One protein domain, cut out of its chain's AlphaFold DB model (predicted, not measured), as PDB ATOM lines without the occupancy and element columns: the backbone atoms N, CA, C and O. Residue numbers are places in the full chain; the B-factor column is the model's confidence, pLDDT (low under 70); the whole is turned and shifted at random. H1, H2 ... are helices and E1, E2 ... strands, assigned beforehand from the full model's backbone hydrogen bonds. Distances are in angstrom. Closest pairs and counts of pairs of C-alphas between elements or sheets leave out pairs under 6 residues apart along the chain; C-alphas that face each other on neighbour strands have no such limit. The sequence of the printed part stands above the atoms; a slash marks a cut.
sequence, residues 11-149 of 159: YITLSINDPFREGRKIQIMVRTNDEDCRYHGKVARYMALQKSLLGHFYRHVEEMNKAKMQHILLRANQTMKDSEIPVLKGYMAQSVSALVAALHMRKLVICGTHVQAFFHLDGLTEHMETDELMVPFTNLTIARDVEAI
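Overview. This is residues 11 to 149 of the 159 residues of an uncharacterized protein of Pseudomonas amygdali pv. lachrymans (UniProt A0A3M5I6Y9). A twisted sheet of five strands makes the core, with H1 and H2 following each other over one of its faces and no named helix over the other. At one end of the long axis the helical hairpin of H3 and H4 sits beyond the sheet, and H5 leads from it back to E3; at the opposite end the small helix H6 packs on H1. The printed part has 139 residues, with six named helices and five named strands in the order E1 E2 H1 H2 H3 H4 H5 E3 E4 E5 H6. The sheet is mixed, in the order E1 E2 E3 E4 E5, and the class is mixed, helices and strands. The whole is compact, with a radius of gyration of the C-alphas of 16.2 A, yet elongated in outline, spanning 48 by 28 by 25 A.

Along the chain. Find C-alpha 11 at (-18.783, 32.823, 18.716); from there E1, residues 11 to 17, runs 19.2 A. E2, residues 25 to 32, comes back over 22.0 A. Next read H1, residues 37 to 49, 18.8 A long, and H2, residues 51 to 62, 16.1 A long. H3, residues 66 to 79, begins at C-alpha 66, (-24.777, 28.057, -15.001), and runs 20.5 A. Two shorter helices follow, H4 at residues 85 to 92 and H5 at residues 96 to 102. Then look for E3, residues 104 to 111, 21.0 A, and E4, residues 114 to 120, 20.2 A. E5 is residues 133 to 136, and H6, residues 140 to 147, ends at C-alpha 147, (-37.002, 33.426, 25.024).

Arrangement. Begin with the sheet, whose edge strands are E1 and E5. E1 and E2 form an antiparallel hairpin, where you find N 12 and O 30 at 2.9 A, within hydrogen-bond range. E2 and E3 are parallel, with N 29 and O 108 at 2.8 A; with H1 to H5 between them they form a strand-helix-strand unit, two parallel neighbour strands joined through helices. E3, E4 and E5 form a meander, each strand the antiparallel neighbour of the one before; look at N 109 and O 116, 2.8 A, and N 135 and O 115, 3.1 A. H1 and H2 on the same face make two layers, helices on one face of a sheet. H1 lies over E1 and E2 at a height over the sheet of 8.2 A, and the C-alphas of Ile 28 and Ala 44 are the closest of E2 and H1, 6.1 A apart. H2 has a height of 8.8 A and lies over E4 and, only just, over E3, on which 3 of its C-alphas fall. H1 touches H6 about perpendicular, at 74 degrees, the closest C-alphas being those of Lys 42 and Val 146, 5.6 A. H2 and H5 only just touch, with 3 pairs of C-alphas within 8 A; the closest are Glu 62 and Val 100, 6.1 A. H3 touches H4 with residues 73 to 77 alone, at a shallow tilt of 1 degree, opposite ways; the closest C-alphas are those of Asn 77 and Ile 85, 6.8 A. H3 and H4 are not on the sheet. In each of H1 to H6, every O i to N i+4 pair is within hydrogen-bond range.

Size, cuts and confidence. The two C-alphas farthest apart are those of Asp 82 and Arg 144, 48.6 A. The printed part has no cut. The link from E4 to E5, residues 121 to 132, is long. Mean pLDDT of the printed part is 78.3; look for values under 70 at residues 34 to 37 and 125 to 147.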
ATOM      1  N   TYR A  11     -17.731  33.550  19.423       80.81
ATOM      2  CA  TYR A  11     -18.783  32.823  18.716       80.81
ATOM      3  C   TYR A  11     -19.339  31.707  19.587       80.81
ATOM      4  O   TYR A  11     -18.599  30.845  20.059       80.81
ATOM      5  N   ILE A  12     -20.663  31.657  19.706       83.06
ATOM      6  CA  ILE A  12     -21.340  30.462  20.207       83.06
ATOM      7  C   ILE A  12     -21.584  29.530  19.041       83.06
ATOM      8  O   ILE A  12     -22.183  29.923  18.041       83.06
ATOM      9  N   THR A  13     -21.131  28.292  19.189       86.06
ATOM     10  CA  THR A  13     -21.240  27.275  18.154       86.06
ATOM     11  C   THR A  13     -22.251  26.206  18.554       86.06
ATOM     12  O   THR A  13     -22.204  25.669  19.656       86.06
ATOM     13  N   LEU A  14     -23.135  25.848  17.624       88.12
ATOM     14  CA  LEU A  14     -24.009  24.684  17.707       88.12
ATOM     15  C   LEU A  14     -23.859  23.856  16.431       88.12
ATOM     16  O   LEU A  14     -24.057  24.367  15.332       88.12
ATOM     17  N   SER A  15     -23.540  22.572  16.568       90.06
ATOM     18  CA  SER A  15     -23.503  21.646  15.432       90.06
ATOM     19  C   SER A  15     -24.806  20.861  15.346       90.06
ATOM     20  O   SER A  15     -25.204  20.218  16.315       90.06
ATOM     21  N   ILE A  16     -25.448  20.878  14.180       89.62
ATOM     22  CA  ILE A  16     -26.688  20.136  13.917       89.62
ATOM     23  C   ILE A  16     -26.532  19.225  12.707       89.62
ATOM     24  O   ILE A  16     -25.690  19.474  11.849       89.62
ATOM     25  N   ASN A  17     -27.361  18.185  12.616       90.69
ATOM     26  CA  ASN A  17     -27.482  17.419  11.378       90.69
ATOM     27  C   ASN A  17     -28.199  18.266  10.325       90.69
ATOM     28  O   ASN A  17     -29.191  18.929  10.630       90.69
ATOM     29  N   ASP A  18     -27.708  18.223   9.094       89.25
ATOM     30  CA  ASP A  18     -28.331  18.911   7.974       89.25
ATOM     31  C   ASP A  18     -29.633  18.197   7.566       89.25
ATOM     32  O   ASP A  18     -29.596  17.024   7.181       89.25
ATOM     33  N   PRO A  19     -30.798  18.866   7.625       88.25
ATOM     34  CA  PRO A  19     -32.066  18.240   7.263       88.25
ATOM     35  C   PRO A  19     -32.266  18.061   5.746       88.25
ATOM     36  O   PRO A  19     -33.207  17.375   5.353       88.25
ATOM     37  N   PHE A  20     -31.426  18.664   4.897       88.69
ATOM     38  CA  PHE A  20     -31.512  18.612   3.429       88.69
ATOM     39  C   PHE A  20     -30.400  17.780   2.778       88.69
ATOM     40  O   PHE A  20     -30.445  17.529   1.568       88.69
ATOM     41  N   ARG A  21     -29.382  17.381   3.548       87.50
ATOM     42  CA  ARG A  21     -28.231  16.605   3.073       87.50
ATOM     43  C   ARG A  21     -27.869  15.528   4.092       87.50
ATOM     44  O   ARG A  21     -27.237  15.794   5.110       87.50
ATOM     45  N   GLU A  22     -28.261  14.293   3.801       87.06
ATOM     46  CA  GLU A  22     -28.035  13.159   4.697       87.06
ATOM     47  C   GLU A  22     -26.544  12.970   5.027       87.06
ATOM     48  O   GLU A  22     -25.665  13.123   4.174       87.06
ATOM     49  N   GLY A  23     -26.257  12.666   6.296       86.62
ATOM     50  CA  GLY A  23     -24.895  12.465   6.795       86.62
ATOM     51  C   GLY A  23     -24.063  13.744   6.943       86.62
ATOM     52  O   GLY A  23     -22.898  13.658   7.334       86.62
ATOM     53  N   ARG A  24     -24.627  14.928   6.661       88.31
ATOM     54  CA  ARG A  24     -23.932  16.217   6.800       88.31
ATOM     55  C   ARG A  24     -24.281  16.919   8.096       88.31
ATOM     56  O   ARG A  24     -25.335  16.694   8.688       88.31
ATOM     57  N   LYS A  25     -23.368  17.787   8.527       90.50
ATOM     58  CA  LYS A  25     -23.548  18.655   9.686       90.50
ATOM     59  C   LYS A  25     -23.439  20.116   9.273       90.50
ATOM     60  O   LYS A  25     -22.566  20.463   8.482       90.50
ATOM     61  N   ILE A  26     -24.283  20.946   9.872       90.00
ATOM     62  CA  ILE A  26     -24.231  22.402   9.774       90.00
ATOM     63  C   ILE A  26     -23.712  22.939  11.106       90.00
ATOM     64  O   ILE A  26     -24.241  22.605  12.168       90.00
ATOM     65  N   GLN A  27     -22.694  23.789  11.048       91.38
ATOM     66  CA  GLN A  27     -22.207  24.563  12.180       91.38
ATOM     67  C   GLN A  27     -22.916  25.921  12.215       91.38
ATOM     68  O   GLN A  27     -22.683  26.777  11.363       91.38
ATOM     69  N   ILE A  28     -23.778  26.133  13.202       89.50
ATOM     70  CA  ILE A  28     -24.429  27.418  13.457       89.50
ATOM     71  C   ILE A  28     -23.552  28.206  14.424       89.50
ATOM     72  O   ILE A  28     -23.278  27.744  15.528       89.50
ATOM     73  N   MET A  29     -23.103  29.382  14.001       89.88
ATOM     74  CA  MET A  29     -22.216  30.264  14.749       89.88
ATOM     75  C   MET A  29     -22.916  31.594  14.996       89.88
ATOM     76  O   MET A  29     -23.212  32.321  14.052       89.88
ATOM     77  N   VAL A  30     -23.165  31.934  16.255       87.12
ATOM     78  CA  VAL A  30     -23.727  33.232  16.636       87.12
ATOM     79  C   VAL A  30     -22.594  34.106  17.142       87.12
ATOM     80  O   VAL A  30     -21.990  33.790  18.168       87.12
ATOM     81  N   ARG A  31     -22.293  35.185  16.414       85.25
ATOM     82  CA  ARG A  31     -21.320  36.191  16.840       85.25
ATOM     83  C   ARG A  31     -21.862  36.909  18.067       85.25
ATOM     84  O   ARG A  31     -23.010  37.351  18.070       85.25
ATOM     85  N   THR A  32     -21.018  37.054  19.073       77.69
ATOM     86  CA  THR A  32     -21.336  37.772  20.298       77.69
ATOM     87  C   THR A  32     -20.152  38.621  20.748       77.69
ATOM     88  O   THR A  32     -18.994  38.334  20.440       77.69
ATOM     89  N   ASN A  33     -20.473  39.714  21.424       71.56
ATOM     90  CA  ASN A  33     -19.558  40.550  22.193       71.56
ATOM     91  C   ASN A  33     -19.959  40.591  23.681       71.56
ATOM     92  O   ASN A  33     -19.331  41.322  24.443       71.56
ATOM     93  N   ASP A  34     -21.000  39.843  24.067       65.19
ATOM     94  CA  ASP A  34     -21.528  39.784  25.426       65.19
ATOM     95  C   ASP A  34     -20.963  38.568  26.162       65.19
ATOM     96  O   ASP A  34     -20.906  37.461  25.626       65.19
ATOM     97  N   GLU A  35     -20.633  38.753  27.438       56.28
ATOM     98  CA  GLU A  35     -20.208  37.658  28.318       56.28
ATOM     99  C   GLU A  35     -21.355  36.658  28.593       56.28
ATOM    100  O   GLU A  35     -21.108  35.480  28.870       56.28
ATOM    101  N   ASP A  36     -22.622  37.091  28.475       62.19
ATOM    102  CA  ASP A  36     -23.788  36.226  28.681       62.19
ATOM    103  C   ASP A  36     -24.089  35.368  27.442       62.19
ATOM    104  O   ASP A  36     -24.804  35.725  26.494       62.19
ATOM    105  N   CYS A  37     -23.547  34.157  27.490       66.31
ATOM    106  CA  CYS A  37     -23.673  33.171  26.431       66.31
ATOM    107  C   CYS A  37     -25.080  32.563  26.304       66.31
ATOM    108  O   CYS A  37     -25.375  31.863  25.329       66.31
ATOM    109  N   ARG A  38     -25.984  32.798  27.265       71.38
ATOM    110  CA  ARG A  38     -27.269  32.091  27.302       71.38
ATOM    111  C   ARG A  38     -28.203  32.536  26.179       71.38
ATOM    112  O   ARG A  38     -28.761  31.681  25.496       71.38
ATOM    113  N   TYR A  39     -28.354  33.842  25.949       75.50
ATOM    114  CA  TYR A  39     -29.239  34.369  24.895       75.50
ATOM    115  C   TYR A  39     -28.781  33.949  23.494       75.50
ATOM    116  O   TYR A  39     -29.553  33.385  22.718       75.50
ATOM    117  N   HIS A  40     -27.500  34.141  23.191       77.94
ATOM    118  CA  HIS A  40     -26.893  33.772  21.910       77.94
ATOM    119  C   HIS A  40     -26.989  32.259  21.644       77.94
ATOM    120  O   HIS A  40     -27.226  31.818  20.519       77.94
ATOM    121  N   GLY A  41     -26.922  31.457  22.704       77.19
ATOM    122  CA  GLY A  41     -27.202  30.035  22.651       77.19
ATOM    123  C   GLY A  41     -28.640  29.684  22.260       77.19
ATOM    124  O   GLY A  41     -28.870  28.783  21.442       77.19
ATOM    125  N   LYS A  42     -29.624  30.419  22.792       80.44
ATOM    126  CA  LYS A  42     -31.029  30.285  22.375       80.44
ATOM    127  C   LYS A  42     -31.209  30.673  20.909       80.44
ATOM    128  O   LYS A  42     -31.912  29.969  20.192       80.44
ATOM    129  N   VAL A  43     -30.523  31.716  20.434       82.12
ATOM    130  CA  VAL A  43     -30.533  32.105  19.012       82.12
ATOM    131  C   VAL A  43     -30.013  30.971  18.123       82.12
ATOM    132  O   VAL A  43     -30.658  30.634  17.132       82.12
ATOM    133  N   ALA A  44     -28.905  30.320  18.489       83.06
ATOM    134  CA  ALA A  44     -28.367  29.197  17.714       83.06
ATOM    135  C   ALA A  44     -29.373  28.032  17.608       83.06
ATOM    136  O   ALA A  44     -29.602  27.493  16.522       83.06
ATOM    137  N   ARG A  45     -30.028  27.681  18.724       83.56
ATOM    138  CA  ARG A  45     -31.073  26.641  18.770       83.56
ATOM    139  C   ARG A  45     -32.327  27.046  18.002       83.56
ATOM    140  O   ARG A  45     -32.884  26.222  17.285       83.56
ATOM    141  N   TYR A  46     -32.744  28.306  18.099       84.75
ATOM    142  CA  TYR A  46     -33.861  28.832  17.322       84.75
ATOM    143  C   TYR A  46     -33.601  28.633  15.832       84.75
ATOM    144  O   TYR A  46     -34.430  28.053  15.135       84.75
ATOM    145  N   MET A  47     -32.415  29.029  15.366       81.38
ATOM    146  CA  MET A  47     -32.010  28.903  13.965       81.38
ATOM    147  C   MET A  47     -31.941  27.449  13.504       81.38
ATOM    148  O   MET A  47     -32.397  27.142  12.405       81.38
ATOM    149  N   ALA A  48     -31.473  26.539  14.360       82.75
ATOM    150  CA  ALA A  48     -31.503  25.105  14.080       82.75
ATOM    151  C   ALA A  48     -32.919  24.560  13.830       82.75
ATOM    152  O   ALA A  48     -33.097  23.628  13.045       82.75
ATOM    153  N   LEU A  49     -33.930  25.138  14.483       81.88
ATOM    154  CA  LEU A  49     -35.329  24.734  14.337       81.88
ATOM    155  C   LEU A  49     -36.014  25.375  13.115       81.88
ATOM    156  O   LEU A  49     -37.054  24.880  12.670       81.88
ATOM    157  N   GLN A  50     -35.430  26.421  12.517       80.50
ATOM    158  CA  GLN A  50     -35.986  27.120  11.352       80.50
ATOM    159  C   GLN A  50     -35.741  26.363  10.037       80.50
ATOM    160  O   GLN A  50     -34.996  26.807   9.159       80.50
ATOM    161  N   LYS A  51     -36.433  25.231   9.845       76.69
ATOM    162  CA  LYS A  51     -36.367  24.448   8.591       76.69
ATOM    163  C   LYS A  51     -36.699  25.279   7.347       76.69
ATOM    164  O   LYS A  51     -36.124  25.046   6.289       76.69
ATOM    165  N   SER A  52     -37.607  26.247   7.467       76.81
ATOM    166  CA  SER A  52     -37.972  27.166   6.383       76.81
ATOM    167  C   SER A  52     -36.809  28.071   5.966       76.81
ATOM    168  O   SER A  52     -36.572  28.233   4.771       76.81
ATOM    169  N   LEU A  53     -36.061  28.616   6.931       79.38
ATOM    170  CA  LEU A  53     -34.896  29.465   6.682       79.38
ATOM    171  C   LEU A  53     -33.751  28.658   6.059       79.38
ATOM    172  O   LEU A  53     -33.214  29.053   5.028       79.38
ATOM    173  N   LEU A  54     -33.431  27.494   6.629       83.25
ATOM    174  CA  LEU A  54     -32.421  26.594   6.061       83.25
ATOM    175  C   LEU A  54     -32.787  26.181   4.623       83.25
ATOM    176  O   LEU A  54     -31.947  26.240   3.726       83.25
ATOM    177  N   GLY A  55     -34.060  25.859   4.377       83.12
ATOM    178  CA  GLY A  55     -34.565  25.535   3.042       83.12
ATOM    179  C   GLY A  55     -34.533  26.710   2.060       83.12
ATOM    180  O   GLY A  55     -34.365  26.495   0.863       83.12
ATOM    181  N   HIS A  56     -34.649  27.952   2.541       84.06
ATOM    182  CA  HIS A  56     -34.518  29.144   1.699       84.06
ATOM    183  C   HIS A  56     -33.106  29.271   1.113       84.06
ATOM    184  O   HIS A  56     -32.963  29.507  -0.086       84.06
ATOM    185  N   PHE A  57     -32.069  29.045   1.924       85.00
ATOM    186  CA  PHE A  57     -30.685  29.047   1.444       85.00
ATOM    187  C   PHE A  57     -30.439  27.956   0.400       85.00
ATOM    188  O   PHE A  57     -29.839  28.221  -0.639       85.00
ATOM    189  N   TYR A  58     -30.942  26.743   0.644       85.88
ATOM    190  CA  TYR A  58     -30.837  25.646  -0.319       85.88
ATOM    191  C   TYR A  58     -31.535  25.968  -1.639       85.88
ATOM    192  O   TYR A  58     -30.939  25.788  -2.698       85.88
ATOM    193  N   ARG A  59     -32.743  26.539  -1.587       84.50
ATOM    194  CA  ARG A  59     -33.463  26.975  -2.787       84.50
ATOM    195  C   ARG A  59     -32.675  28.014  -3.587       84.50
ATOM    196  O   ARG A  59     -32.603  27.910  -4.803       84.50
ATOM    197  N   HIS A  60     -32.039  28.977  -2.916       82.62
ATOM    198  CA  HIS A  60     -31.201  29.971  -3.595       82.62
ATOM    199  C   HIS A  60     -30.042  29.324  -4.371       82.62
ATOM    200  O   HIS A  60     -29.715  29.750  -5.478       82.62
ATOM    201  N   VAL A  61     -29.425  28.285  -3.801       82.31
ATOM    202  CA  VAL A  61     -28.365  27.520  -4.472       82.31
ATOM    203  C   VAL A  61     -28.926  26.673  -5.617       82.31
ATOM    204  O   VAL A  61     -28.301  26.587  -6.673       82.31
ATOM    205  N   GLU A  62     -30.113  26.093  -5.450       83.19
ATOM    206  CA  GLU A  62     -30.799  25.310  -6.486       83.19
ATOM    207  C   GLU A  62     -31.217  26.147  -7.700       83.19
ATOM    208  O   GLU A  62     -31.162  25.672  -8.834       83.19
ATOM    209  N   GLU A  63     -31.574  27.410  -7.480       81.94
ATOM    210  CA  GLU A  63     -31.936  28.374  -8.525       81.94
ATOM    211  C   GLU A  63     -30.710  29.025  -9.194       81.94
ATOM    212  O   GLU A  63     -30.841  29.873 -10.084       81.94
ATOM    213  N   MET A  64     -29.495  28.641  -8.791       80.94
ATOM    214  CA  MET A  64     -28.275  29.238  -9.311       80.94
ATOM    215  C   MET A  64     -28.055  28.888 -10.786       80.94
ATOM    216  O   MET A  64     -27.995  27.726 -11.192       80.94
ATOM    217  N   ASN A  65     -27.882  29.917 -11.615       79.50
ATOM    218  CA  ASN A  65     -27.649  29.717 -13.039       79.50
ATOM    219  C   ASN A  65     -26.222  29.207 -13.339       79.50
ATOM    220  O   ASN A  65     -25.283  29.360 -12.552       79.50
ATOM    221  N   LYS A  66     -26.051  28.635 -14.539       76.81
ATOM    222  CA  LYS A  66     -24.777  28.057 -15.001       76.81
ATOM    223  C   LYS A  66     -23.610  29.049 -14.959       76.81
ATOM    224  O   LYS A  66     -22.510  28.655 -14.590       76.81
ATOM    225  N   ALA A  67     -23.833  30.308 -15.336       78.69
ATOM    226  CA  ALA A  67     -22.776  31.316 -15.388       78.69
ATOM    227  C   ALA A  67     -22.248  31.655 -13.985       78.69
ATOM    228  O   ALA A  67     -21.037  31.685 -13.772       78.69
ATOM    229  N   LYS A  68     -23.151  31.828 -13.013       77.75
ATOM    230  CA  LYS A  68     -22.802  32.062 -11.609       77.75
ATOM    231  C   LYS A  68     -22.055  30.867 -11.022       77.75
ATOM    232  O   LYS A  68     -21.012  31.048 -10.403       77.75
ATOM    233  N   MET A  69     -22.499  29.645 -11.319       77.06
ATOM    234  CA  MET A  69     -21.799  28.444 -10.861       77.06
ATOM    235  C   MET A  69     -20.383  28.318 -11.446       77.06
ATOM    236  O   MET A  69     -19.435  28.002 -10.734       77.06
ATOM    237  N   GLN A  70     -20.206  28.630 -12.732       77.94
ATOM    238  CA  GLN A  70     -18.878  28.662 -13.355       77.94
ATOM    239  C   GLN A  70     -17.972  29.725 -12.731       77.94
ATOM    240  O   GLN A  70     -16.794  29.455 -12.511       77.94
ATOM    241  N   HIS A  71     -18.508  30.905 -12.413       78.00
ATOM    242  CA  HIS A  71     -17.754  31.961 -11.740       78.00
ATOM    243  C   HIS A  71     -17.248  31.514 -10.360       78.00
ATOM    244  O   HIS A  71     -16.081  31.726 -10.037       78.00
ATOM    245  N   ILE A  72     -18.091  30.830  -9.582       75.94
ATOM    246  CA  ILE A  72     -17.721  30.291  -8.263       75.94
ATOM    247  C   ILE A  72     -16.590  29.267  -8.390       75.94
ATOM    248  O   ILE A  72     -15.589  29.369  -7.685       75.94
ATOM    249  N   LEU A  73     -16.701  28.323  -9.330       77.25
ATOM    250  CA  LEU A  73     -15.653  27.322  -9.574       77.25
ATOM    251  C   LEU A  73     -14.338  27.957 -10.046       77.25
ATOM    252  O   LEU A  73     -13.261  27.507  -9.666       77.25
ATOM    253  N   LEU A  74     -14.407  29.003 -10.873       76.81
ATOM    254  CA  LEU A  74     -13.221  29.727 -11.335       76.81
ATOM    255  C   LEU A  74     -12.530  30.473 -10.193       76.81
ATOM    256  O   LEU A  74     -11.305  30.434 -10.113       76.81
ATOM    257  N   ARG A  75     -13.300  31.112  -9.304       75.31
ATOM    258  CA  ARG A  75     -12.768  31.782  -8.110       75.31
ATOM    259  C   ARG A  75     -12.126  30.773  -7.160       75.31
ATOM    260  O   ARG A  75     -10.995  30.972  -6.739       75.31
ATOM    261  N   ALA A  76     -12.797  29.647  -6.929       72.81
ATOM    262  CA  ALA A  76     -12.271  28.529  -6.157       72.81
ATOM    263  C   ALA A  76     -10.927  28.019  -6.715       72.81
ATOM    264  O   ALA A  76      -9.975  27.835  -5.966       72.81
ATOM    265  N   ASN A  77     -10.794  27.882  -8.039       76.38
ATOM    266  CA  ASN A  77      -9.535  27.465  -8.666       76.38
ATOM    267  C   ASN A  77      -8.363  28.443  -8.432       76.38
ATOM    268  O   ASN A  77      -7.213  28.056  -8.616       76.38
ATOM    269  N   GLN A  78      -8.633  29.706  -8.082       74.88
ATOM    270  CA  GLN A  78      -7.600  30.717  -7.825       74.88
ATOM    271  C   GLN A  78      -7.108  30.716  -6.374       74.88
ATOM    272  O   GLN A  78      -5.984  31.150  -6.130       74.88
ATOM    273  N   THR A  79      -7.931  30.259  -5.427       73.62
ATOM    274  CA  THR A  79      -7.608  30.271  -3.989       73.62
ATOM    275  C   THR A  79      -7.267  28.887  -3.435       73.62
ATOM    276  O   THR A  79      -6.680  28.783  -2.360       73.62
ATOM    277  N   MET A  80      -7.585  27.820  -4.173       75.88
ATOM    278  CA  MET A  80      -7.355  26.439  -3.748       75.88
ATOM    279  C   MET A  80      -5.887  26.025  -3.735       75.88
ATOM    280  O   MET A  80      -5.067  26.460  -4.543       75.88
ATOM    281  N   LYS A  81      -5.580  25.092  -2.833       81.75
ATOM    282  CA  LYS A  81      -4.276  24.432  -2.751       81.75
ATOM    283  C   LYS A  81      -4.120  23.441  -3.902       81.75
ATOM    284  O   LYS A  81      -5.088  22.811  -4.327       81.75
ATOM    285  N   ASP A  82      -2.884  23.194  -4.331       82.94
ATOM    286  CA  ASP A  82      -2.585  22.269  -5.439       82.94
ATOM    287  C   ASP A  82      -3.187  20.865  -5.252       82.94
ATOM    288  O   ASP A  82      -3.613  20.225  -6.214       82.94
ATOM    289  N   SER A  83      -3.279  20.397  -4.003       84.62
ATOM    290  CA  SER A  83      -3.885  19.110  -3.644       84.62
ATOM    291  C   SER A  83      -5.393  19.027  -3.912       84.62
ATOM    292  O   SER A  83      -5.936  17.930  -4.003       84.62
ATOM    293  N   GLU A  84      -6.076  20.165  -4.029       84.69
ATOM    294  CA  GLU A  84      -7.532  20.276  -4.186       84.69
ATOM    295  C   GLU A  84      -7.948  20.456  -5.653       84.69
ATOM    296  O   GLU A  84      -9.083  20.160  -6.028       84.69
ATOM    297  N   ILE A  85      -7.013  20.864  -6.519       84.00
ATOM    298  CA  ILE A  85      -7.239  21.056  -7.959       84.00
ATOM    299  C   ILE A  85      -7.836  19.805  -8.637       84.00
ATOM    300  O   ILE A  85      -8.755  19.959  -9.450       84.00
ATOM    301  N   PRO A  86      -7.389  18.561  -8.353       86.75
ATOM    302  CA  PRO A  86      -7.996  17.369  -8.951       86.75
ATOM    303  C   PRO A  86      -9.464  17.186  -8.549       86.75
ATOM    304  O   PRO A  86     -10.284  16.795  -9.381       86.75
ATOM    305  N   VAL A  87      -9.799  17.508  -7.296       86.94
ATOM    306  CA  VAL A  87     -11.165  17.428  -6.764       86.94
ATOM    307  C   VAL A  87     -12.055  18.444  -7.477       86.94
ATOM    308  O   VAL A  87     -13.102  18.078  -8.014       86.94
ATOM    309  N   LEU A  88     -11.597  19.695  -7.584       84.31
ATOM    310  CA  LEU A  88     -12.318  20.751  -8.295       84.31
ATOM    311  C   LEU A  88     -12.543  20.397  -9.773       84.31
ATOM    312  O   LEU A  88     -13.658  20.532 -10.275       84.31
ATOM    313  N   LYS A  89     -11.523  19.874 -10.464       84.94
ATOM    314  CA  LYS A  89     -11.655  19.400 -11.856       84.94
ATOM    315  C   LYS A  89     -12.699  18.291 -11.991       84.94
ATOM    316  O   LYS A  89     -13.450  18.287 -12.966       84.94
ATOM    317  N   GLY A  90     -12.774  17.388 -11.012       87.06
ATOM    318  CA  GLY A  90     -13.804  16.352 -10.944       87.06
ATOM    319  C   GLY A  90     -15.218  16.931 -10.893       87.06
ATOM    320  O   GLY A  90     -16.102  16.443 -11.591       87.06
ATOM    321  N   TYR A  91     -15.427  18.007 -10.135       86.19
ATOM    322  CA  TYR A  91     -16.704  18.722 -10.079       86.19
ATOM    323  C   TYR A  91     -16.998  19.539 -11.341       86.19
ATOM    324  O   TYR A  91     -18.128  19.534 -11.825       86.19
ATOM    325  N   MET A  92     -15.992  20.191 -11.929       82.38
ATOM    326  CA  MET A  92     -16.144  20.958 -13.176       82.38
ATOM    327  C   MET A  92     -16.535  20.090 -14.380       82.38
ATOM    328  O   MET A  92     -17.137  20.596 -15.327       82.38
ATOM    329  N   ALA A  93     -16.197  18.799 -14.360       86.00
ATOM    330  CA  ALA A  93     -16.587  17.844 -15.395       86.00
ATOM    331  C   ALA A  93     -18.051  17.375 -15.276       86.00
ATOM    332  O   ALA A  93     -18.570  16.742 -16.198       86.00
ATOM    333  N   GLN A  94     -18.722  17.662 -14.155       86.56
ATOM    334  CA  GLN A  94     -20.101  17.247 -13.912       86.56
ATOM    335  C   GLN A  94     -21.117  18.234 -14.500       86.56
ATOM    336  O   GLN A  94     -20.808  19.368 -14.870       86.56
ATOM    337  N   SER A  95     -22.376  17.797 -14.578       84.50
ATOM    338  CA  SER A  95     -23.477  18.701 -14.911       84.50
ATOM    339  C   SER A  95     -23.700  19.727 -13.791       84.50
ATOM    340  O   SER A  95     -23.453  19.444 -12.620       84.50
ATOM    341  N   VAL A  96     -24.243  20.902 -14.134       81.56
ATOM    342  CA  VAL A  96     -24.588  21.944 -13.144       81.56
ATOM    343  C   VAL A  96     -25.530  21.395 -12.068       81.56
ATOM    344  O   VAL A  96     -25.349  21.688 -10.895       81.56
ATOM    345  N   SER A  97     -26.495  20.553 -12.451       82.62
ATOM    346  CA  SER A  97     -27.433  19.935 -11.507       82.62
ATOM    347  C   SER A  97     -26.732  19.000 -10.516       82.62
ATOM    348  O   SER A  97     -27.024  19.056  -9.325       82.62
ATOM    349  N   ALA A  98     -25.776  18.190 -10.980       84.38
ATOM    350  CA  ALA A  98     -24.998  17.316 -10.103       84.38
ATOM    351  C   ALA A  98     -24.121  18.122  -9.130       84.38
ATOM    352  O   ALA A  98     -24.043  17.798  -7.949       84.38
ATOM    353  N   LEU A  99     -23.533  19.219  -9.608       84.12
ATOM    354  CA  LEU A  99     -22.736  20.114  -8.780       84.12
ATOM    355  C   LEU A  99     -23.567  20.809  -7.691       84.12
ATOM    356  O   LEU A  99     -23.167  20.841  -6.532       84.12
ATOM    357  N   VAL A 100     -24.744  21.322  -8.052       84.44
ATOM    358  CA  VAL A 100     -25.707  21.922  -7.113       84.44
ATOM    359  C   VAL A 100     -26.183  20.905  -6.072       84.44
ATOM    360  O   VAL A 100     -26.308  21.235  -4.894       84.44
ATOM    361  N   ALA A 101     -26.397  19.650  -6.474       83.56
ATOM    362  CA  ALA A 101     -26.748  18.578  -5.546       83.56
ATOM    363  C   ALA A 101     -25.602  18.237  -4.575       83.56
ATOM    364  O   ALA A 101     -25.860  17.907  -3.419       83.56
ATOM    365  N   ALA A 102     -24.347  18.347  -5.022       85.75
ATOM    366  CA  ALA A 102     -23.166  18.113  -4.191       85.75
ATOM    367  C   ALA A 102     -22.885  19.255  -3.196       85.75
ATOM    368  O   ALA A 102     -22.261  19.026  -2.154       85.75
ATOM    369  N   LEU A 103     -23.361  20.470  -3.491       86.06
ATOM    370  CA  LEU A 103     -23.282  21.585  -2.557       86.06
ATOM    371  C   LEU A 103     -24.121  21.303  -1.310       86.06
ATOM    372  O   LEU A 103     -25.296  20.924  -1.379       86.06
ATOM    373  N   HIS A 104     -23.499  21.531  -0.161       87.25
ATOM    374  CA  HIS A 104     -24.145  21.442   1.139       87.25
ATOM    375  C   HIS A 104     -23.694  22.589   2.034       87.25
ATOM    376  O   HIS A 104     -22.554  23.052   1.960       87.25
ATOM    377  N   MET A 105     -24.608  23.058   2.874       88.62
ATOM    378  CA  MET A 105     -24.321  24.076   3.867       88.62
ATOM    379  C   MET A 105     -23.450  23.459   4.955       88.62
ATOM    380  O   MET A 105     -23.805  22.445   5.551       88.62
ATOM    381  N   ARG A 106     -22.301  24.074   5.229       87.62
ATOM    382  CA  ARG A 106     -21.413  23.634   6.315       87.62
ATOM    383  C   ARG A 106     -21.477  24.573   7.501       87.62
ATOM    384  O   ARG A 106     -21.297  24.137   8.634       87.62
ATOM    385  N   LYS A 107     -21.705  25.860   7.245       88.62
ATOM    386  CA  LYS A 107     -21.645  26.905   8.260       88.62
ATOM    387  C   LYS A 107     -22.734  27.947   8.034       88.62
ATOM    388  O   LYS A 107     -22.992  28.345   6.900       88.62
ATOM    389  N   LEU A 108     -23.343  28.389   9.126       87.94
ATOM    390  CA  LEU A 108     -24.301  29.484   9.182       87.94
ATOM    391  C   LEU A 108     -23.809  30.483  10.232       87.94
ATOM    392  O   LEU A 108     -23.708  30.124  11.402       87.94
ATOM    393  N   VAL A 109     -23.479  31.709   9.835       88.00
ATOM    394  CA  VAL A 109     -23.019  32.768  10.745       88.00
ATOM    395  C   VAL A 109     -24.142  33.761  10.983       88.00
ATOM    396  O   VAL A 109     -24.756  34.245  10.039       88.00
ATOM    397  N   ILE A 110     -24.407  34.072  12.245       85.88
ATOM    398  CA  ILE A 110     -25.423  35.036  12.658       85.88
ATOM    399  C   ILE A 110     -24.716  36.226  13.305       85.88
ATOM    400  O   ILE A 110     -24.030  36.071  14.315       85.88
ATOM    401  N   CYS A 111     -24.906  37.408  12.720       81.12
ATOM    402  CA  CYS A 111     -24.311  38.672  13.144       81.12
ATOM    403  C   CYS A 111     -25.423  39.712  13.327       81.12
ATOM    404  O   CYS A 111     -25.869  40.348  12.366       81.12
ATOM    405  N   GLY A 112     -25.897  39.879  14.564       76.69
ATOM    406  CA  GLY A 112     -27.047  40.735  14.862       76.69
ATOM    407  C   GLY A 112     -28.298  40.258  14.118       76.69
ATOM    408  O   GLY A 112     -28.752  39.136  14.313       76.69
ATOM    409  N   THR A 113     -28.844  41.096  13.237       74.06
ATOM    410  CA  THR A 113     -30.011  40.762  12.402       74.06
ATOM    411  C   THR A 113     -29.647  40.117  11.068       74.06
ATOM    412  O   THR A 113     -30.506  40.007  10.202       74.06
ATOM    413  N   HIS A 114     -28.392  39.742  10.834       78.19
ATOM    414  CA  HIS A 114     -27.967  39.135   9.573       78.19
ATOM    415  C   HIS A 114     -27.639  37.664   9.772       78.19
ATOM    416  O   HIS A 114     -27.004  37.292  10.758       78.19
ATOM    417  N   VAL A 115     -28.044  36.841   8.807       82.12
ATOM    418  CA  VAL A 115     -27.680  35.426   8.736       82.12
ATOM    419  C   VAL A 115     -26.969  35.181   7.413       82.12
ATOM    420  O   VAL A 115     -27.510  35.516   6.362       82.12
ATOM    421  N   GLN A 116     -25.769  34.612   7.475       83.88
ATOM    422  CA  GLN A 116     -24.906  34.299   6.339       83.88
ATOM    423  C   GLN A 116     -24.707  32.786   6.242       83.88
ATOM    424  O   GLN A 116     -24.207  32.164   7.181       83.88
ATOM    425  N   ALA A 117     -25.086  32.187   5.116       85.38
ATOM    426  CA  ALA A 117     -24.869  30.766   4.852       85.38
ATOM    427  C   ALA A 117     -23.630  30.538   3.980       85.38
ATOM    428  O   ALA A 117     -23.423  31.236   2.990       85.38
ATOM    429  N   PHE A 118     -22.851  29.512   4.323       85.06
ATOM    430  CA  PHE A 118     -21.660  29.094   3.592       85.06
ATOM    431  C   PHE A 118     -21.805  27.643   3.127       85.06
ATOM    432  O   PHE A 118     -21.990  26.732   3.949       85.06
ATOM    433  N   PHE A 119     -21.678  27.419   1.818       85.69
ATOM    434  CA  PHE A 119     -21.740  26.088   1.219       85.69
ATOM    435  C   PHE A 119     -20.362  25.571   0.814       85.69
ATOM    436  O   PHE A 119     -19.405  26.320   0.633       85.69
ATOM    437  N   HIS A 120     -20.264  24.250   0.711       83.88
ATOM    438  CA  HIS A 120     -19.039  23.546   0.364       83.88
ATOM    439  C   HIS A 120     -19.299  22.389  -0.576       83.88
ATOM    440  O   HIS A 120     -20.405  21.850  -0.662       83.88
ATOM    441  N   LEU A 121     -18.203  21.972  -1.201       84.31
ATOM    442  CA  LEU A 121     -18.049  20.669  -1.815       84.31
ATOM    443  C   LEU A 121     -17.076  19.832  -0.994       84.31
ATOM    444  O   LEU A 121     -16.139  20.353  -0.386       84.31
ATOM    445  N   ASP A 122     -17.280  18.522  -1.009       82.44
ATOM    446  CA  ASP A 122     -16.376  17.603  -0.333       82.44
ATOM    447  C   ASP A 122     -14.987  17.596  -0.937       82.44
ATOM    448  O   ASP A 122     -14.824  17.694  -2.153       82.44
ATOM    449  N   GLY A 123     -13.996  17.394  -0.071       79.31
ATOM    450  CA  GLY A 123     -12.589  17.357  -0.460       79.31
ATOM    451  C   GLY A 123     -11.986  18.738  -0.713       79.31
ATOM    452  O   GLY A 123     -10.810  18.808  -1.051       79.31
ATOM    453  N   LEU A 124     -12.766  19.808  -0.521       79.25
ATOM    454  CA  LEU A 124     -12.320  21.193  -0.593       79.25
ATOM    455  C   LEU A 124     -12.318  21.790   0.823       79.25
ATOM    456  O   LEU A 124     -13.327  21.784   1.535       79.25
ATOM    457  N   THR A 125     -11.146  22.237   1.264       67.44
ATOM    458  CA  THR A 125     -10.884  22.760   2.608       67.44
ATOM    459  C   THR A 125     -11.485  24.147   2.774       67.44
ATOM    460  O   THR A 125     -12.086  24.423   3.814       67.44
ATOM    461  N   GLU A 126     -11.354  24.999   1.756       65.44
ATOM    462  CA  GLU A 126     -11.967  26.325   1.755       65.44
ATOM    463  C   GLU A 126     -13.464  26.253   1.438       65.44
ATOM    464  O   GLU A 126     -13.949  25.352   0.747       65.44
ATOM    465  N   HIS A 127     -14.213  27.210   1.988       59.22
ATOM    466  CA  HIS A 127     -15.575  27.477   1.550       59.22
ATOM    467  C   HIS A 127     -15.504  27.768   0.053       59.22
ATOM    468  O   HIS A 127     -14.823  28.706  -0.357       59.22
ATOM    469  N   MET A 128     -16.186  26.974  -0.777       61.34
ATOM    470  CA  MET A 128     -16.492  27.504  -2.097       61.34
ATOM    471  C   MET A 128     -17.439  28.662  -1.829       61.34
ATOM    472  O   MET A 128     -18.525  28.432  -1.307       61.34
ATOM    473  N   GLU A 129     -17.023  29.890  -2.127       52.78
ATOM    474  CA  GLU A 129     -17.889  31.067  -2.046       52.78
ATOM    475  C   GLU A 129     -19.002  30.947  -3.091       52.78
ATOM    476  O   GLU A 129     -19.021  31.633  -4.107       52.78
ATOM    477  N   THR A 130     -19.948  30.043  -2.866       54.38
ATOM    478  CA  THR A 130     -21.299  30.217  -3.356       54.38
ATOM    479  C   THR A 130     -21.800  31.436  -2.607       54.38
ATOM    480  O   THR A 130     -21.901  31.339  -1.386       54.38
ATOM    481  N   ASP A 131     -21.967  32.560  -3.310       55.22
ATOM    482  CA  ASP A 131     -22.361  33.871  -2.775       55.22
ATOM    483  C   ASP A 131     -22.888  33.791  -1.345       55.22
ATOM    484  O   ASP A 131     -23.935  33.176  -1.128       55.22
ATOM    485  N   GLU A 132     -22.149  34.379  -0.399       57.88
ATOM    486  CA  GLU A 132     -22.607  34.548   0.977       57.88
ATOM    487  C   GLU A 132     -24.042  35.073   0.933       57.88
ATOM    488  O   GLU A 132     -24.288  36.241   0.614       57.88
ATOM    489  N   LEU A 133     -25.017  34.192   1.175       64.19
ATOM    490  CA  LEU A 133     -26.404  34.608   1.104       64.19
ATOM    491  C   LEU A 133     -26.704  35.260   2.436       64.19
ATOM    492  O   LEU A 133     -26.924  34.582   3.439       64.19
ATOM    493  N   MET A 134     -26.654  36.584   2.437       65.44
ATOM    494  CA  MET A 134     -27.028  37.382   3.585       65.44
ATOM    495  C   MET A 134     -28.521  37.674   3.516       65.44
ATOM    496  O   MET A 134     -28.985  38.391   2.629       65.44
ATOM    497  N   VAL A 135     -29.276  37.139   4.470       64.94
ATOM    498  CA  VAL A 135     -30.690  37.487   4.646       64.94
ATOM    499  C   VAL A 135     -30.861  38.324   5.913       64.94
ATOM    500  O   VAL A 135     -30.399  37.910   6.983       64.94
ATOM    501  N   PRO A 136     -31.504  39.506   5.823       62.78
ATOM    502  CA  PRO A 136     -31.880  40.264   7.000       62.78
ATOM    503  C   PRO A 136     -33.000  39.509   7.715       62.78
ATOM    504  O   PRO A 136     -34.097  39.320   7.188       62.78
ATOM    505  N   PHE A 137     -32.709  39.061   8.922       63.81
ATOM    506  CA  PHE A 137     -33.623  38.361   9.798       63.81
ATOM    507  C   PHE A 137     -34.062  39.324  10.901       63.81
ATOM    508  O   PHE A 137     -33.406  39.485  11.931       63.81
ATOM    509  N   THR A 138     -35.146  40.049  10.642       55.31
ATOM    510  CA  THR A 138     -35.719  41.000  11.593       55.31
ATOM    511  C   THR A 138     -36.738  40.330  12.518       55.31
ATOM    512  O   THR A 138     -37.586  39.562  12.069       55.31
ATOM    513  N   ASN A 139     -36.740  40.788  13.779       50.66
ATOM    514  CA  ASN A 139     -37.909  41.301  14.522       50.66
ATOM    515  C   ASN A 139     -38.361  40.603  15.827       50.66
ATOM    516  O   ASN A 139     -38.116  39.425  16.068       50.66
ATOM    517  N   LEU A 140     -39.092  41.389  16.637       43.25
ATOM    518  CA  LEU A 140     -39.662  41.136  17.978       43.25
ATOM    519  C   LEU A 140     -40.348  39.767  18.195       43.25
ATOM    520  O   LEU A 140     -40.398  39.295  19.329       43.25
ATOM    521  N   THR A 141     -40.848  39.107  17.144       53.19
ATOM    522  CA  THR A 141     -41.398  37.739  17.222       53.19
ATOM    523  C   THR A 141     -40.310  36.712  17.537       53.19
ATOM    524  O   THR A 141     -40.504  35.853  18.388       53.19
ATOM    525  N   ILE A 142     -39.127  36.864  16.937       59.75
ATOM    526  CA  ILE A 142     -37.976  35.989  17.180       59.75
ATOM    527  C   ILE A 142     -37.477  36.165  18.604       59.75
ATOM    528  O   ILE A 142     -37.154  35.177  19.235       59.75
ATOM    529  N   ALA A 143     -37.442  37.390  19.137       59.06
ATOM    530  CA  ALA A 143     -37.025  37.610  20.523       59.06
ATOM    531  C   ALA A 143     -37.916  36.821  21.500       59.06
ATOM    532  O   ALA A 143     -37.406  36.109  22.362       59.06
ATOM    533  N   ARG A 144     -39.240  36.857  21.293       58.91
ATOM    534  CA  ARG A 144     -40.207  36.083  22.083       58.91
ATOM    535  C   ARG A 144     -40.051  34.569  21.895       58.91
ATOM    536  O   ARG A 144     -40.099  33.825  22.872       58.91
ATOM    537  N   ASP A 145     -39.867  34.109  20.660       66.50
ATOM    538  CA  ASP A 145     -39.715  32.681  20.353       66.50
ATOM    539  C   ASP A 145     -38.370  32.127  20.851       66.50
ATOM    540  O   ASP A 145     -38.294  30.991  21.310       66.50
ATOM    541  N   VAL A 146     -37.315  32.945  20.810       66.88
ATOM    542  CA  VAL A 146     -35.994  32.665  21.382       66.88
ATOM    543  C   VAL A 146     -36.106  32.571  22.895       66.88
ATOM    544  O   VAL A 146     -35.606  31.607  23.458       66.88
ATOM    545  N   GLU A 147     -36.788  33.499  23.571       67.00
ATOM    546  CA  GLU A 147     -37.002  33.426  25.024       67.00
ATOM    547  C   GLU A 147     -37.700  32.130  25.452       67.00
ATOM    548  O   GLU A 147     -37.312  31.549  26.470       67.00
ATOM    549  N   ALA A 148     -38.653  31.653  24.644       70.38
ATOM    550  CA  ALA A 148     -39.393  30.412  24.862       70.38
ATOM    551  C   ALA A 148     -38.559  29.131  24.663       70.38
ATOM    552  O   ALA A 148     -39.016  28.049  25.034       70.38
ATOM    553  N   ILE A 149     -37.345  29.224  24.109       74.19
ATOM    554  CA  ILE A 149     -36.423  28.086  24.042       74.19
ATOM    555  C   ILE A 149     -35.838  27.845  25.425       74.19
ATOM    556  O   ILE A 149     -35.129  28.695  25.980       74.19
TER     557      ILE A 149